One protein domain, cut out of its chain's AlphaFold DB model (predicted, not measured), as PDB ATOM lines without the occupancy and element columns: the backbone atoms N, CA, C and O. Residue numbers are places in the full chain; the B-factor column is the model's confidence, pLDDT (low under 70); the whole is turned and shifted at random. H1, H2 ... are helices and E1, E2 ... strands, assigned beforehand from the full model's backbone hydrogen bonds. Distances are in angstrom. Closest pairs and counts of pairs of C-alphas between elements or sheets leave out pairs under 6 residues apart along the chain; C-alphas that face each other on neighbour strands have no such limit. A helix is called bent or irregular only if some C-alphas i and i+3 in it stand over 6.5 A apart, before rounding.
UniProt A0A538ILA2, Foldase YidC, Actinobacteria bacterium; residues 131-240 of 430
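AT A GLANCE: This is residues 131 to 240 of the 430 residues of the protein "Foldase YidC" of Actinobacteria bacterium (UniProt A0A538ILA2). Two long hairpins of strands, E2 with E3 and E5 with E6, cross each other, and the bent strand E1 bridges them at one side by pairing with E3 and packing on E6. E3 is the long strand of a strongly twisted, branched sheet with E1, E2 and the short E4, while the one small helix, H1, only grazes this sheet. The printed part has 110 residues with one named helix and six named strands, in the order E1, H1, E2, E3, E4, E5, E6; the class is mostly strand, and the neighbour strands in both sheets are antiparallel. The whole is compact, with a radius of gyration of the C-alphas of 13.7 A and spans of 39 by 36 by 26 A.

HOW THE PARTS SIT: Begin at E3, residues 187 to 199, which bends by 80 degrees at residue 196. On one side of it, beside residues 193 to 199, find E1, residues 131 to 138, with N 134 and O 197 2.8 A apart, within hydrogen-bond range. On the other side are E2, residues 177 to 184, where N 180 and O 191 are 2.9 A apart, and E4, residues 208 to 210, where N 198 and O 209 are 2.9 A apart. E2, E3 and E4 form a meander, each strand the antiparallel neighbour of the one before. Now look to the hairpin of E5, residues 217 to 227, and E6, residues 230 to 239: N 223 and O 234 are 2.8 A apart, and the directions differ by 158 degrees. The closest C-alphas of E1 and E6, those of Val 131 and Cys 237, are 5.1 A apart. E3 is apart from both E5 and E6. H1, residues 148 to 152, grazes the branched sheet with residues 151 to 152; the closest C-alphas of H1 and E2, those of Phe 152 and Val 182, are 5.3 A apart. In H1 every O i to N i+4 pair is within hydrogen-bond range.

IN THESE COORDINATES: Find C-alpha 131 at (121.609, 146.278, 128.029), where E1 begins; it runs 18.9 A and bends by 69 degrees at residue 134. H1 measures 5.8 A, E2 21.2 A and E4 6.5 A. From C-alpha 187 at (136.961, 120.855, 128.047), E3 runs 33.4 A. E5 runs 25.0 A, bending by 59 degrees at residue 221, and E6 runs 28.9 A to C-alpha 239 at (120.673, 142.989, 135.420).

THE WHOLE: The two C-alphas farthest apart, those of Val 170 and Asn 229, are 41.6 A apart. The printed part has no cut. The link from H1 to E2 is long, with 24 residues. Mean pLDDT of the printed part is 73.7; look for values under 70 at residues 131 to 135, 167 to 174, 196 to 215, 228 to 229 and 240.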
ATOM      1  N   VAL A 131     120.676 145.246 128.464       61.69
ATOM      2  CA  VAL A 131     121.609 146.278 128.029       61.69
ATOM      3  C   VAL A 131     122.570 145.643 127.035       61.69
ATOM      4  O   VAL A 131     123.105 144.566 127.301       61.69
ATOM      5  N   LEU A 132     122.777 146.280 125.887       64.38
ATOM      6  CA  LEU A 132     123.771 145.833 124.914       64.38
ATOM      7  C   LEU A 132     125.079 146.588 125.195       64.38
ATOM      8  O   LEU A 132     125.023 147.803 125.405       64.38
ATOM      9  N   PRO A 133     126.250 145.929 125.223       60.09
ATOM     10  CA  PRO A 133     127.514 146.635 125.208       60.09
ATOM     11  C   PRO A 133     127.677 147.282 123.830       60.09
ATOM     12  O   PRO A 133     127.509 146.632 122.797       60.09
ATOM     13  N   LEU A 134     127.976 148.579 123.823       57.00
ATOM     14  CA  LEU A 134     128.163 149.368 122.604       57.00
ATOM     15  C   LEU A 134     129.440 148.914 121.875       57.00
ATOM     16  O   LEU A 134     129.454 148.806 120.656       57.00
ATOM     17  N   MET A 135     130.469 148.575 122.657       63.25
ATOM     18  CA  MET A 135     131.658 147.834 122.242       63.25
ATOM     19  C   MET A 135     132.011 146.824 123.338       63.25
ATOM     20  O   MET A 135     131.901 147.140 124.527       63.25
ATOM     21  N   ALA A 136     132.452 145.637 122.928       70.69
ATOM     22  CA  ALA A 136     133.101 144.652 123.784       70.69
ATOM     23  C   ALA A 136     134.368 144.153 123.075       70.69
ATOM     24  O   ALA A 136     134.358 143.977 121.854       70.69
ATOM     25  N   THR A 137     135.444 143.948 123.828       77.94
ATOM     26  CA  THR A 137     136.781 143.615 123.310       77.94
ATOM     27  C   THR A 137     137.364 142.407 124.035       77.94
ATOM     28  O   THR A 137     136.948 142.061 125.138       77.94
ATOM     29  N   LEU A 138     138.328 141.741 123.406       79.69
ATOM     30  CA  LEU A 138     139.254 140.852 124.102       79.69
ATOM     31  C   LEU A 138     140.204 141.694 124.983       79.69
ATOM     32  O   LEU A 138     140.380 142.881 124.692       79.69
ATOM     33  N   PRO A 139     140.827 141.113 126.027       78.69
ATOM     34  CA  PRO A 139     141.710 141.842 126.934       78.69
ATOM     35  C   PRO A 139     142.822 142.599 126.197       78.69
ATOM     36  O   PRO A 139     143.448 142.059 125.284       78.69
ATOM     37  N   GLY A 140     143.059 143.853 126.585       75.50
ATOM     38  CA  GLY A 140     143.964 144.759 125.874       75.50
ATOM     39  C   GLY A 140     143.346 145.418 124.633       75.50
ATOM     40  O   GLY A 140     144.081 145.847 123.745       75.50
ATOM     41  N   GLY A 141     142.014 145.500 124.547       76.25
ATOM     42  CA  GLY A 141     141.303 146.239 123.496       76.25
ATOM     43  C   GLY A 141     141.246 145.581 122.109       76.25
ATOM     44  O   GLY A 141     140.809 146.226 121.154       76.25
ATOM     45  N   ALA A 142     141.657 144.319 121.958       80.44
ATOM     46  CA  ALA A 142     141.605 143.631 120.666       80.44
ATOM     47  C   ALA A 142     140.155 143.312 120.238       80.44
ATOM     48  O   ALA A 142     139.305 142.948 121.054       80.44
ATOM     49  N   ALA A 143     139.853 143.436 118.943       79.69
ATOM     50  CA  ALA A 143     138.504 143.211 118.422       79.69
ATOM     51  C   ALA A 143     138.079 141.733 118.523       79.69
ATOM     52  O   ALA A 143     138.864 140.827 118.244       79.69
ATOM     53  N   ILE A 144     136.812 141.486 118.874       81.69
ATOM     54  CA  ILE A 144     136.235 140.135 118.875       81.69
ATOM     55  C   ILE A 144     136.088 139.648 117.417       81.69
ATOM     56  O   ILE A 144     135.549 140.395 116.594       81.69
ATOM     57  N   PRO A 145     136.517 138.414 117.074       81.88
ATOM     58  CA  PRO A 145     136.310 137.843 115.745       81.88
ATOM     59  C   PRO A 145     134.838 137.863 115.311       81.88
ATOM     60  O   PRO A 145     133.937 137.536 116.084       81.88
ATOM     61  N   SER A 146     134.593 138.206 114.045       78.56
ATOM     62  CA  SER A 146     133.245 138.245 113.457       78.56
ATOM     63  C   SER A 146     132.596 136.863 113.326       78.56
ATOM     64  O   SER A 146     131.368 136.772 113.302       78.56
ATOM     65  N   ASP A 147     133.397 135.794 113.280       83.44
ATOM     66  CA  ASP A 147     132.922 134.415 113.389       83.44
ATOM     67  C   ASP A 147     132.637 134.036 114.861       83.44
ATOM     68  O   ASP A 147     133.555 134.000 115.695       83.44
ATOM     69  N   PRO A 148     131.384 133.674 115.203       81.25
ATOM     70  CA  PRO A 148     131.056 133.186 116.533       81.25
ATOM     71  C   PRO A 148     131.738 131.857 116.881       81.25
ATOM     72  O   PRO A 148     131.948 131.615 118.067       81.25
ATOM     73  N   LYS A 149     132.102 131.007 115.904       83.44
ATOM     74  CA  LYS A 149     132.764 129.718 116.179       83.44
ATOM     75  C   LYS A 149     134.213 129.893 116.625       83.44
ATOM     76  O   LYS A 149     134.597 129.300 117.628       83.44
ATOM     77  N   ALA A 150     134.995 130.752 115.974       82.56
ATOM     78  CA  ALA A 150     136.332 131.132 116.441       82.56
ATOM     79  C   ALA A 150     136.318 131.665 117.891       82.56
ATOM     80  O   ALA A 150     137.243 131.427 118.671       82.56
ATOM     81  N   THR A 151     135.236 132.348 118.279       81.00
ATOM     82  CA  THR A 151     135.082 132.904 119.630       81.00
ATOM     83  C   THR A 151     134.604 131.857 120.651       81.00
ATOM     84  O   THR A 151     135.248 131.691 121.690       81.00
ATOM     85  N   PHE A 152     133.524 131.119 120.358       84.19
ATOM     86  CA  PHE A 152     132.769 130.285 121.313       84.19
ATOM     87  C   PHE A 152     132.716 128.773 120.994       84.19
ATOM     88  O   PHE A 152     132.070 128.015 121.724       84.19
ATOM     89  N   GLY A 153     133.382 128.317 119.931       81.62
ATOM     90  CA  GLY A 153     133.310 126.941 119.430       81.62
ATOM     91  C   GLY A 153     131.948 126.591 118.819       81.62
ATOM     92  O   GLY A 153     131.130 127.459 118.520       81.62
ATOM     93  N   ASP A 154     131.665 125.295 118.675       78.31
ATOM     94  CA  ASP A 154     130.366 124.777 118.203       78.31
ATOM     95  C   ASP A 154     129.244 124.831 119.266       78.31
ATOM     96  O   ASP A 154     128.184 124.217 119.116       78.31
ATOM     97  N   ALA A 155     129.455 125.555 120.369       72.56
ATOM     98  CA  ALA A 155     128.454 125.721 121.412       72.56
ATOM     99  C   ALA A 155     127.282 126.600 120.938       72.56
ATOM    100  O   ALA A 155     127.457 127.642 120.304       72.56
ATOM    101  N   ASN A 156     126.055 126.224 121.305       79.12
ATOM    102  CA  ASN A 156     124.890 127.067 121.056       79.12
ATOM    103  C   ASN A 156     124.992 128.344 121.906       79.12
ATOM    104  O   ASN A 156     124.856 128.284 123.126       79.12
ATOM    105  N   LEU A 157     125.170 129.501 121.261       77.81
ATOM    106  CA  LEU A 157     125.344 130.807 121.917       77.81
ATOM    107  C   LEU A 157     124.290 131.105 123.004       77.81
ATOM    108  O   LEU A 157     124.598 131.755 123.998       77.81
ATOM    109  N   ARG A 158     123.059 130.584 122.868       75.25
ATOM    110  CA  ARG A 158     121.977 130.783 123.853       75.25
ATOM    111  C   ARG A 158     122.133 129.977 125.147       75.25
ATOM    112  O   ARG A 158     121.468 130.318 126.122       75.25
ATOM    113  N   SER A 159     122.952 128.923 125.175       73.94
ATOM    114  CA  SER A 159     123.266 128.168 126.401       73.94
ATOM    115  C   SER A 159     124.561 128.625 127.080       73.94
ATOM    116  O   SER A 159     124.847 128.184 128.195       73.94
ATOM    117  N   ILE A 160     125.302 129.545 126.451       80.44
ATOM    118  CA  ILE A 160     126.421 130.261 127.066       80.44
ATOM    119  C   ILE A 160     125.852 131.366 127.960       80.44
ATOM    120  O   ILE A 160     124.980 132.145 127.560       80.44
ATOM    121  N   VAL A 161     126.349 131.421 129.194       81.56
ATOM    122  CA  VAL A 161     126.025 132.459 130.174       81.56
ATOM    123  C   VAL A 161     127.340 132.960 130.748       81.56
ATOM    124  O   VAL A 161     127.972 132.279 131.549       81.56
ATOM    125  N   CYS A 162     127.750 134.141 130.304       84.69
ATOM    126  CA  CYS A 162     128.927 134.821 130.813       84.69
ATOM    127  C   CYS A 162     128.598 135.488 132.150       84.69
ATOM    128  O   CYS A 162     127.516 136.069 132.310       84.69
ATOM    129  N   LEU A 163     129.522 135.436 133.102       82.25
ATOM    130  CA  LEU A 163     129.392 136.048 134.419       82.25
ATOM    131  C   LEU A 163     130.429 137.169 134.571       82.25
ATOM    132  O   LEU A 163     131.547 137.025 134.097       82.25
ATOM    133  N   PRO A 164     130.104 138.291 135.228       80.56
ATOM    134  CA  PRO A 164     131.098 139.315 135.507       80.56
ATOM    135  C   PRO A 164     132.198 138.810 136.443       80.56
ATOM    136  O   PRO A 164     131.883 138.201 137.469       80.56
ATOM    137  N   VAL A 165     133.456 139.114 136.109       78.38
ATOM    138  CA  VAL A 165     134.655 138.644 136.833       78.38
ATOM    139  C   VAL A 165     134.644 139.123 138.287       78.38
ATOM    140  O   VAL A 165     134.895 138.366 139.224       78.38
ATOM    141  N   GLN A 166     134.312 140.397 138.490       74.12
ATOM    142  CA  GLN A 166     134.360 141.037 139.798       74.12
ATOM    143  C   GLN A 166     133.022 140.847 140.527       74.12
ATOM    144  O   GLN A 166     131.946 141.178 140.016       74.12
ATOM    145  N   THR A 167     133.069 140.310 141.752       61.56
ATOM    146  CA  THR A 167     131.854 140.154 142.567       61.56
ATOM    147  C   THR A 167     131.312 141.518 143.034       61.56
ATOM    148  O   THR A 167     132.083 142.471 143.140       61.56
ATOM    149  N   PRO A 168     130.001 141.645 143.332       57.19
ATOM    150  CA  PRO A 168     129.374 142.928 143.658       57.19
ATOM    151  C   PRO A 168     130.041 143.682 144.820       57.19
ATOM    152  O   PRO A 168     129.900 143.316 145.991       57.19
ATOM    153  N   SER A 169     130.754 144.759 144.473       49.38
ATOM    154  CA  SER A 169     131.365 145.696 145.418       49.38
ATOM    155  C   SER A 169     130.320 146.654 146.003       49.38
ATOM    156  O   SER A 169     129.312 146.962 145.366       49.38
ATOM    157  N   VAL A 170     130.578 147.153 147.216       49.81
ATOM    158  CA  VAL A 170     129.641 147.934 148.055       49.81
ATOM    159  C   VAL A 170     129.130 149.211 147.362       49.81
ATOM    160  O   VAL A 170     128.035 149.684 147.660       49.81
ATOM    161  N   ASN A 171     129.887 149.733 146.394       57.00
ATOM    162  CA  ASN A 171     129.565 150.958 145.659       57.00
ATOM    163  C   ASN A 171     128.633 150.723 144.448       57.00
ATOM    164  O   ASN A 171     128.082 151.676 143.897       57.00
ATOM    165  N   GLY A 172     128.442 149.472 144.011       58.44
ATOM    166  CA  GLY A 172     127.508 149.113 142.937       58.44
ATOM    167  C   GLY A 172     127.780 149.761 141.566       58.44
ATOM    168  O   GLY A 172     126.828 150.067 140.841       58.44
ATOM    169  N   ALA A 173     129.047 149.999 141.210       67.12
ATOM    170  CA  ALA A 173     129.477 150.370 139.855       67.12
ATOM    171  C   ALA A 173     129.756 149.107 139.024       67.12
ATOM    172  O   ALA A 173     130.325 148.160 139.564       67.12
ATOM    173  N   ASN A 174     129.350 149.069 137.749       69.56
ATOM    174  CA  ASN A 174     129.471 147.838 136.965       69.56
ATOM    175  C   ASN A 174     130.930 147.366 136.824       69.56
ATOM    176  O   ASN A 174     131.832 148.193 136.687       69.56
ATOM    177  N   PRO A 175     131.146 146.042 136.798       73.62
ATOM    178  CA  PRO A 175     132.423 145.457 136.420       73.62
ATOM    179  C   PRO A 175     132.729 145.750 134.946       73.62
ATOM    180  O   PRO A 175     131.843 145.656 134.095       73.62
ATOM    181  N   ALA A 176     133.990 146.069 134.654       77.12
ATOM    182  CA  ALA A 176     134.474 146.308 133.294       77.12
ATOM    183  C   ALA A 176     134.714 145.012 132.493       77.12
ATOM    184  O   ALA A 176     134.944 145.076 131.293       77.12
ATOM    185  N   GLU A 177     134.650 143.844 133.141       83.06
ATOM    186  CA  GLU A 177     134.995 142.543 132.562       83.06
ATOM    187  C   GLU A 177     133.892 141.502 132.790       83.06
ATOM    188  O   GLU A 177     133.343 141.365 133.894       83.06
ATOM    189  N   ILE A 178     133.627 140.706 131.755       85.75
ATOM    190  CA  ILE A 178     132.827 139.481 131.820       85.75
ATOM    191  C   ILE A 178     133.659 138.275 131.403       85.75
ATOM    192  O   ILE A 178     134.468 138.356 130.492       85.75
ATOM    193  N   ASP A 179     133.426 137.143 132.046       87.62
ATOM    194  CA  ASP A 179     134.035 135.859 131.734       87.62
ATOM    195  C   ASP A 179     132.983 134.888 131.185       87.62
ATOM    196  O   ASP A 179     131.879 134.769 131.724       87.62
ATOM    197  N   CYS A 180     133.308 134.222 130.081       87.75
ATOM    198  CA  CYS A 180     132.422 133.332 129.346       87.75
ATOM    199  C   CYS A 180     132.973 131.895 129.341       87.75
ATOM    200  O   CYS A 180     134.058 131.674 128.798       87.75
ATOM    201  N   PRO A 181     132.213 130.894 129.831       84.56
ATOM    202  CA  PRO A 181     132.583 129.492 129.678       84.56
ATOM    203  C   PRO A 181     132.370 129.037 128.223       84.56
ATOM    204  O   PRO A 181     131.240 128.951 127.732       84.56
ATOM    205  N   VAL A 182     133.470 128.731 127.541       83.44
ATOM    206  CA  VAL A 182     133.559 128.255 126.154       83.44
ATOM    207  C   VAL A 182     133.786 126.744 126.146       83.44
ATOM    208  O   VAL A 182     134.515 126.221 126.984       83.44
ATOM    209  N   LYS A 183     133.176 126.010 125.207       73.81
ATOM    210  CA  LYS A 183     133.422 124.565 125.058       73.81
ATOM    211  C   LYS A 183     134.364 124.278 123.897       73.81
ATOM    212  O   LYS A 183     133.938 124.233 122.745       73.81
ATOM    213  N   THR A 184     135.615 123.993 124.233       71.81
ATOM    214  CA  THR A 184     136.650 123.578 123.285       71.81
ATOM    215  C   THR A 184     136.746 122.048 123.331       71.81
ATOM    216  O   THR A 184     137.443 121.448 124.153       71.81
ATOM    217  N   GLY A 185     135.939 121.381 122.496       72.94
ATOM    218  CA  GLY A 185     135.812 119.920 122.477       72.94
ATOM    219  C   GLY A 185     135.195 119.354 123.764       72.94
ATOM    220  O   GLY A 185     134.013 119.561 124.039       72.94
ATOM    221  N   LYS A 186     135.987 118.604 124.546       71.62
ATOM    222  CA  LYS A 186     135.558 118.017 125.834       71.62
ATOM    223  C   LYS A 186     135.818 118.914 127.051       71.62
ATOM    224  O   LYS A 186     135.282 118.614 128.114       71.62
ATOM    225  N   GLN A 187     136.625 119.969 126.927       73.38
ATOM    226  CA  GLN A 187     136.961 120.855 128.047       73.38
ATOM    227  C   GLN A 187     136.125 122.141 128.038       73.38
ATOM    228  O   GLN A 187     135.552 122.528 127.016       73.38
ATOM    229  N   VAL A 188     136.038 122.776 129.209       78.69
ATOM    230  CA  VAL A 188     135.470 124.117 129.377       78.69
ATOM    231  C   VAL A 188     136.628 125.079 129.610       78.69
ATOM    232  O   VAL A 188     137.347 124.965 130.597       78.69
ATOM    233  N   GLU A 189     136.803 125.991 128.668       83.94
ATOM    234  CA  GLU A 189     137.772 127.080 128.683       83.94
ATOM    235  C   GLU A 189     137.057 128.359 129.142       83.94
ATOM    236  O   GLU A 189     135.849 128.497 128.948       83.94
ATOM    237  N   HIS A 190     137.771 129.296 129.754       85.00
ATOM    238  CA  HIS A 190     137.203 130.551 130.247       85.00
ATOM    239  C   HIS A 190     137.792 131.716 129.448       85.00
ATOM    240  O   HIS A 190     139.007 131.913 129.449       85.00
ATOM    241  N   LYS A 191     136.941 132.447 128.713       86.81
ATOM    242  CA  LYS A 191     137.345 133.606 127.901       86.81
ATOM    243  C   LYS A 191     136.755 134.888 128.470       86.81
ATOM    244  O   LYS A 191     135.536 135.064 128.489       86.81
ATOM    245  N   THR A 192     137.635 135.790 128.889       88.19
ATOM    246  CA  THR A 192     137.284 137.118 129.399       88.19
ATOM    247  C   THR A 192     137.105 138.125 128.260       88.19
ATOM    248  O   THR A 192     137.806 138.057 127.252       88.19
ATOM    249  N   PHE A 193     136.179 139.069 128.430       85.94
ATOM    250  CA  PHE A 193     135.917 140.187 127.528       85.94
ATOM    251  C   PHE A 193     135.736 141.480 128.329       85.94
ATOM    252  O   PHE A 193     135.021 141.506 129.334       85.94
ATOM    253  N   GLU A 194     136.349 142.558 127.855       83.00
ATOM    254  CA  GLU A 194     136.192 143.917 128.371       83.00
ATOM    255  C   GLU A 194     134.903 144.556 127.824       83.00
ATOM    256  O   GLU A 194     134.502 144.306 126.683       83.00
ATOM    257  N   ILE A 195     134.260 145.420 128.615       76.31
ATOM    258  CA  ILE A 195     133.077 146.192 128.220       76.31
ATOM    259  C   ILE A 195     133.239 147.664 128.617       76.31
ATOM    260  O   ILE A 195     133.194 148.017 129.796       76.31
ATOM    261  N   ALA A 196     133.351 148.542 127.618       66.38
ATOM    262  CA  ALA A 196     133.623 149.966 127.833       66.38
ATOM    263  C   ALA A 196     132.369 150.860 127.923       66.38
ATOM    264  O   ALA A 196     132.391 151.887 128.598       66.38
ATOM    265  N   ASN A 197     131.281 150.521 127.221       67.56
ATOM    266  CA  ASN A 197     130.079 151.361 127.104       67.56
ATOM    267  C   ASN A 197     128.823 150.523 126.847       67.56
ATOM    268  O   ASN A 197     128.910 149.401 126.354       67.56
ATOM    269  N   PHE A 198     127.651 151.098 127.119       69.31
ATOM    270  CA  PHE A 198     126.357 150.417 127.088       69.31
ATOM    271  C   PHE A 198     125.274 151.193 126.329       69.31
ATOM    272  O   PHE A 198     125.321 152.416 126.266       69.31
ATOM    273  N   VAL A 199     124.257 150.490 125.820       63.44
ATOM    274  CA  VAL A 199     123.017 151.060 125.265       63.44
ATOM    275  C   VAL A 199     121.809 150.305 125.826       63.44
ATOM    276  O   VAL A 199     121.731 149.076 125.739       63.44
ATOM    277  N   ASP A 200     120.833 151.034 126.372       63.50
ATOM    278  CA  ASP A 200     119.500 150.491 126.662       63.50
ATOM    279  C   ASP A 200     118.665 150.541 125.374       63.50
ATOM    280  O   ASP A 200     117.969 151.518 125.092       63.50
ATOM    281  N   ALA A 201     118.745 149.477 124.572       57.31
ATOM    282  CA  ALA A 201     118.064 149.385 123.279       57.31
ATOM    283  C   ALA A 201     116.521 149.428 123.371       57.31
ATOM    284  O   ALA A 201     115.856 149.589 122.349       57.31
ATOM    285  N   HIS A 202     115.938 149.298 124.570       55.19
ATOM    286  CA  HIS A 202     114.492 149.384 124.787       55.19
ATOM    287  C   HIS A 202     114.019 150.765 125.250       55.19
ATOM    288  O   HIS A 202     112.849 151.092 125.047       55.19
ATOM    289  N   LYS A 203     114.890 151.564 125.879       53.53
ATOM    290  CA  LYS A 203     114.526 152.853 126.485       53.53
ATOM    291  C   LYS A 203     115.241 154.056 125.865       53.53
ATOM    292  O   LYS A 203     114.629 155.115 125.756       53.53
ATOM    293  N   TYR A 204     116.497 153.892 125.451       59.34
ATOM    294  CA  TYR A 204     117.345 154.941 124.874       59.34
ATOM    295  C   TYR A 204     118.262 154.367 123.769       59.34
ATOM    296  O   TYR A 204     119.479 154.313 123.944       59.34
ATOM    297  N   PRO A 205     117.714 153.937 122.615       58.66
ATOM    298  CA  PRO A 205     118.469 153.209 121.582       58.66
ATOM    299  C   PRO A 205     119.603 154.010 120.915       58.66
ATOM    300  O   PRO A 205     120.406 153.431 120.191       58.66
ATOM    301  N   THR A 206     119.675 155.323 121.145       57.66
ATOM    302  CA  THR A 206     120.700 156.235 120.613       57.66
ATOM    303  C   THR A 206     121.616 156.833 121.687       57.66
ATOM    304  O   THR A 206     122.510 157.603 121.346       57.66
ATOM    305  N   GLN A 207     121.418 156.512 122.973       64.62
ATOM    306  CA  GLN A 207     122.200 157.088 124.070       64.62
ATOM    307  C   GLN A 207     123.168 156.055 124.650       64.62
ATOM    308  O   GLN A 207     122.755 154.988 125.106       64.62
ATOM    309  N   SER A 208     124.453 156.403 124.685       63.03
ATOM    310  CA  SER A 208     125.450 155.644 125.432       63.03
ATOM    311  C   SER A 208     125.310 155.898 126.937       63.03
ATOM    312  O   SER A 208     125.239 157.038 127.397       63.03
ATOM    313  N   LEU A 209     125.295 154.818 127.715       62.19
ATOM    314  CA  LEU A 209     125.501 154.837 129.157       62.19
ATOM    315  C   LEU A 209     126.921 154.353 129.447       62.19
ATOM    316  O   LEU A 209     127.362 153.315 128.951       62.19
ATOM    317  N   SER A 210     127.630 155.101 130.283       62.34
ATOM    318  CA  SER A 210     128.934 154.707 130.809       62.34
ATOM    319  C   SER A 210     128.797 153.572 131.832       62.34
ATOM    320  O   SER A 210     127.767 153.449 132.501       62.34
ATOM    321  N   VAL A 211     129.852 152.771 132.015       61.66
ATOM    322  CA  VAL A 211     129.886 151.634 132.962       61.66
ATOM    323  C   VAL A 211     129.310 151.976 134.360       61.66
ATOM    324  O   VAL A 211     128.467 151.216 134.847       61.66
ATOM    325  N   PRO A 212     129.620 153.130 134.998       59.19
ATOM    326  CA  PRO A 212     129.055 153.482 136.308       59.19
ATOM    327  C   PRO A 212     127.562 153.861 136.298       59.19
ATOM    328  O   PRO A 212     126.906 153.756 137.338       59.19
ATOM    329  N   SER A 213     127.032 154.323 135.157       59.28
ATOM    330  CA  SER A 213     125.649 154.816 135.019       59.28
ATOM    331  C   SER A 213     124.663 153.757 134.512       59.28
ATOM    332  O   SER A 213     123.466 153.852 134.788       59.28
ATOM    333  N   ALA A 214     125.151 152.719 133.828       62.84
ATOM    334  CA  ALA A 214     124.356 151.557 133.447       62.84
ATOM    335  C   ALA A 214     123.810 150.793 134.685       62.84
ATOM    336  O   ALA A 214     124.419 150.815 135.762       62.84
ATOM    337  N   PRO A 215     122.667 150.086 134.574       65.88
ATOM    338  CA  PRO A 215     122.147 149.254 135.661       65.88
ATOM    339  C   PRO A 215     123.074 148.063 135.948       65.88
ATOM    340  O   PRO A 215     123.824 147.639 135.074       65.88
ATOM    341  N   TRP A 216     123.028 147.518 137.171       73.00
ATOM    342  CA  TRP A 216     123.991 146.499 137.615       73.00
ATOM    343  C   TRP A 216     123.859 145.177 136.844       73.00
ATOM    344  O   TRP A 216     122.846 144.489 136.966       73.00
ATOM    345  N   ILE A 217     124.905 144.766 136.131       76.38
ATOM    346  CA  ILE A 217     124.953 143.542 135.324       76.38
ATOM    347  C   ILE A 217     125.281 142.324 136.189       76.38
ATOM    348  O   ILE A 217     126.253 142.294 136.940       76.38
ATOM    349  N   THR A 218     124.485 141.263 136.047       75.12
ATOM    350  CA  THR A 218     124.729 139.984 136.741       75.12
ATOM    351  C   THR A 218     125.126 138.828 135.841       75.12
ATOM    352  O   THR A 218     125.709 137.869 136.350       75.12
ATOM    353  N   ARG A 219     124.849 138.928 134.539       79.25
ATOM    354  CA  ARG A 219     125.269 137.990 133.492       79.25
ATOM    355  C   ARG A 219     125.211 138.667 132.123       79.25
ATOM    356  O   ARG A 219     124.479 139.645 131.970       79.25
ATOM    357  N   CYS A 220     125.849 138.075 131.125       82.38
ATOM    358  CA  CYS A 220     125.616 138.384 129.716       82.38
ATOM    359  C   CYS A 220     125.483 137.097 128.890       82.38
ATOM    360  O   CYS A 220     125.905 136.028 129.326       82.38
ATOM    361  N   GLN A 221     124.876 137.181 127.708       84.69
ATOM    362  CA  GLN A 221     124.798 136.076 126.746       84.69
ATOM    363  C   GLN A 221     125.243 136.566 125.367       84.69
ATOM    364  O   GLN A 221     124.811 137.654 124.976       84.69
ATOM    365  N   PRO A 222     126.079 135.820 124.627       85.31
ATOM    366  CA  PRO A 222     126.535 136.249 123.312       85.31
ATOM    367  C   PRO A 222     125.399 136.230 122.283       85.31
ATOM    368  O   PRO A 222     124.548 135.338 122.266       85.31
ATOM    369  N   VAL A 223     125.399 137.230 121.405       84.81
ATOM    370  CA  VAL A 223     124.455 137.395 120.297       84.81
ATOM    371  C   VAL A 223     125.200 137.775 119.023       84.81
ATOM    372  O   VAL A 223     126.279 138.363 119.065       84.81
ATOM    373  N   VAL A 224     124.596 137.465 117.878       83.75
ATOM    374  CA  VAL A 224     125.109 137.863 116.565       83.75
ATOM    375  C   VAL A 224     124.211 138.956 116.008       83.75
ATOM    376  O   VAL A 224     123.009 138.741 115.831       83.75
ATOM    377  N   LEU A 225     124.788 140.122 115.738       79.19
ATOM    378  CA  LEU A 225     124.101 141.247 115.112       79.19
ATOM    379  C   LEU A 225     124.509 141.332 113.637       79.19
ATOM    380  O   LEU A 225     125.656 141.060 113.277       79.19
ATOM    381  N   LYS A 226     123.568 141.722 112.772       77.88
ATOM    382  CA  LYS A 226     123.864 142.042 111.370       77.88
ATOM    383  C   LYS A 226     124.331 143.492 111.284       77.88
ATOM    384  O   LYS A 226     123.597 144.386 111.694       77.88
ATOM    385  N   ALA A 227     125.518 143.705 110.733       72.12
ATOM    386  CA  ALA A 227     126.057 145.017 110.398       72.12
ATOM    387  C   ALA A 227     126.005 145.231 108.875       72.12
ATOM    388  O   ALA A 227     125.860 144.278 108.111       72.12
ATOM    389  N   SER A 228     126.188 146.471 108.416       69.88
ATOM    390  CA  SER A 228     126.320 146.790 106.984       69.88
ATOM    391  C   SER A 228     127.482 146.053 106.304       69.88
ATOM    392  O   SER A 228     127.431 145.799 105.105       69.88
ATOM    393  N   ASN A 229     128.508 145.685 107.079       65.31
ATOM    394  CA  ASN A 229     129.771 145.133 106.589       65.31
ATOM    395  C   ASN A 229     129.927 143.628 106.907       65.31
ATOM    396  O   ASN A 229     131.017 143.087 106.752       65.31
ATOM    397  N   GLY A 230     128.876 142.952 107.397       74.81
ATOM    398  CA  GLY A 230     128.922 141.530 107.762       74.81
ATOM    399  C   GLY A 230     128.149 141.192 109.041       74.81
ATOM    400  O   GLY A 230     127.064 141.716 109.295       74.81
ATOM    401  N   GLN A 231     128.702 140.291 109.852       80.12
ATOM    402  CA  GLN A 231     128.174 139.934 111.174       80.12
ATOM    403  C   GLN A 231     129.145 140.402 112.259       80.12
ATOM    404  O   GLN A 231     130.357 140.374 112.055       80.12
ATOM    405  N   ILE A 232     128.610 140.828 113.402       80.12
ATOM    406  CA  ILE A 232     129.398 141.165 114.591       80.12
ATOM    407  C   ILE A 232     128.894 140.376 115.796       80.12
ATOM    408  O   ILE A 232     127.686 140.201 115.991       80.12
ATOM    409  N   VAL A 233     129.834 139.917 116.616       80.56
ATOM    410  CA  VAL A 233     129.557 139.337 117.929       80.56
ATOM    411  C   VAL A 233     129.360 140.479 118.926       80.56
ATOM    412  O   VAL A 233     130.175 141.391 119.018       80.56
ATOM    413  N   SER A 234     128.264 140.432 119.673       82.81
ATOM    414  CA  SER A 234     127.969 141.331 120.792       82.81
ATOM    415  C   SER A 234     127.342 140.511 121.925       82.81
ATOM    416  O   SER A 234     127.283 139.283 121.853       82.81
ATOM    417  N   PHE A 235     126.850 141.159 122.979       83.44
ATOM    418  CA  PHE A 235     126.208 140.483 124.103       83.44
ATOM    419  C   PHE A 235     124.862 141.122 124.450       83.44
ATOM    420  O   PHE A 235     124.666 142.324 124.326       83.44
ATOM    421  N   HIS A 236     123.924 140.331 124.956       82.88
ATOM    422  CA  HIS A 236     122.814 140.850 125.749       82.88
ATOM    423  C   HIS A 236     123.191 140.691 127.221       82.88
ATOM    424  O   HIS A 236     123.250 139.572 127.736       82.88
ATOM    425  N   CYS A 237     123.484 141.801 127.894       79.06
ATOM    426  CA  CYS A 237     123.760 141.831 129.323       79.06
ATOM    427  C   CYS A 237     122.468 142.048 130.115       79.06
ATOM    428  O   CYS A 237     121.606 142.837 129.731       79.06
ATOM    429  N   PHE A 238     122.327 141.327 131.226       75.88
ATOM    430  CA  PHE A 238     121.122 141.316 132.051       75.88
ATOM    431  C   PHE A 238     121.452 141.700 133.492       75.88
ATOM    432  O   PHE A 238     122.291 141.079 134.162       75.88
ATOM    433  N   SER A 239     120.716 142.685 133.992       71.94
ATOM    434  CA  SER A 239     120.673 142.989 135.420       71.94
ATOM    435  C   SER A 239     119.832 141.973 136.192       71.94
ATOM    436  O   SER A 239     118.861 141.422 135.663       71.94
ATOM    437  N   ALA A 240     120.197 141.709 137.450       65.00
ATOM    438  CA  ALA A 240     119.381 140.853 138.307       65.00
ATOM    439  C   ALA A 240     118.071 141.562 138.656       65.00
ATOM    440  O   ALA A 240     118.022 142.782 138.849       65.00
TER     441      ALA A 240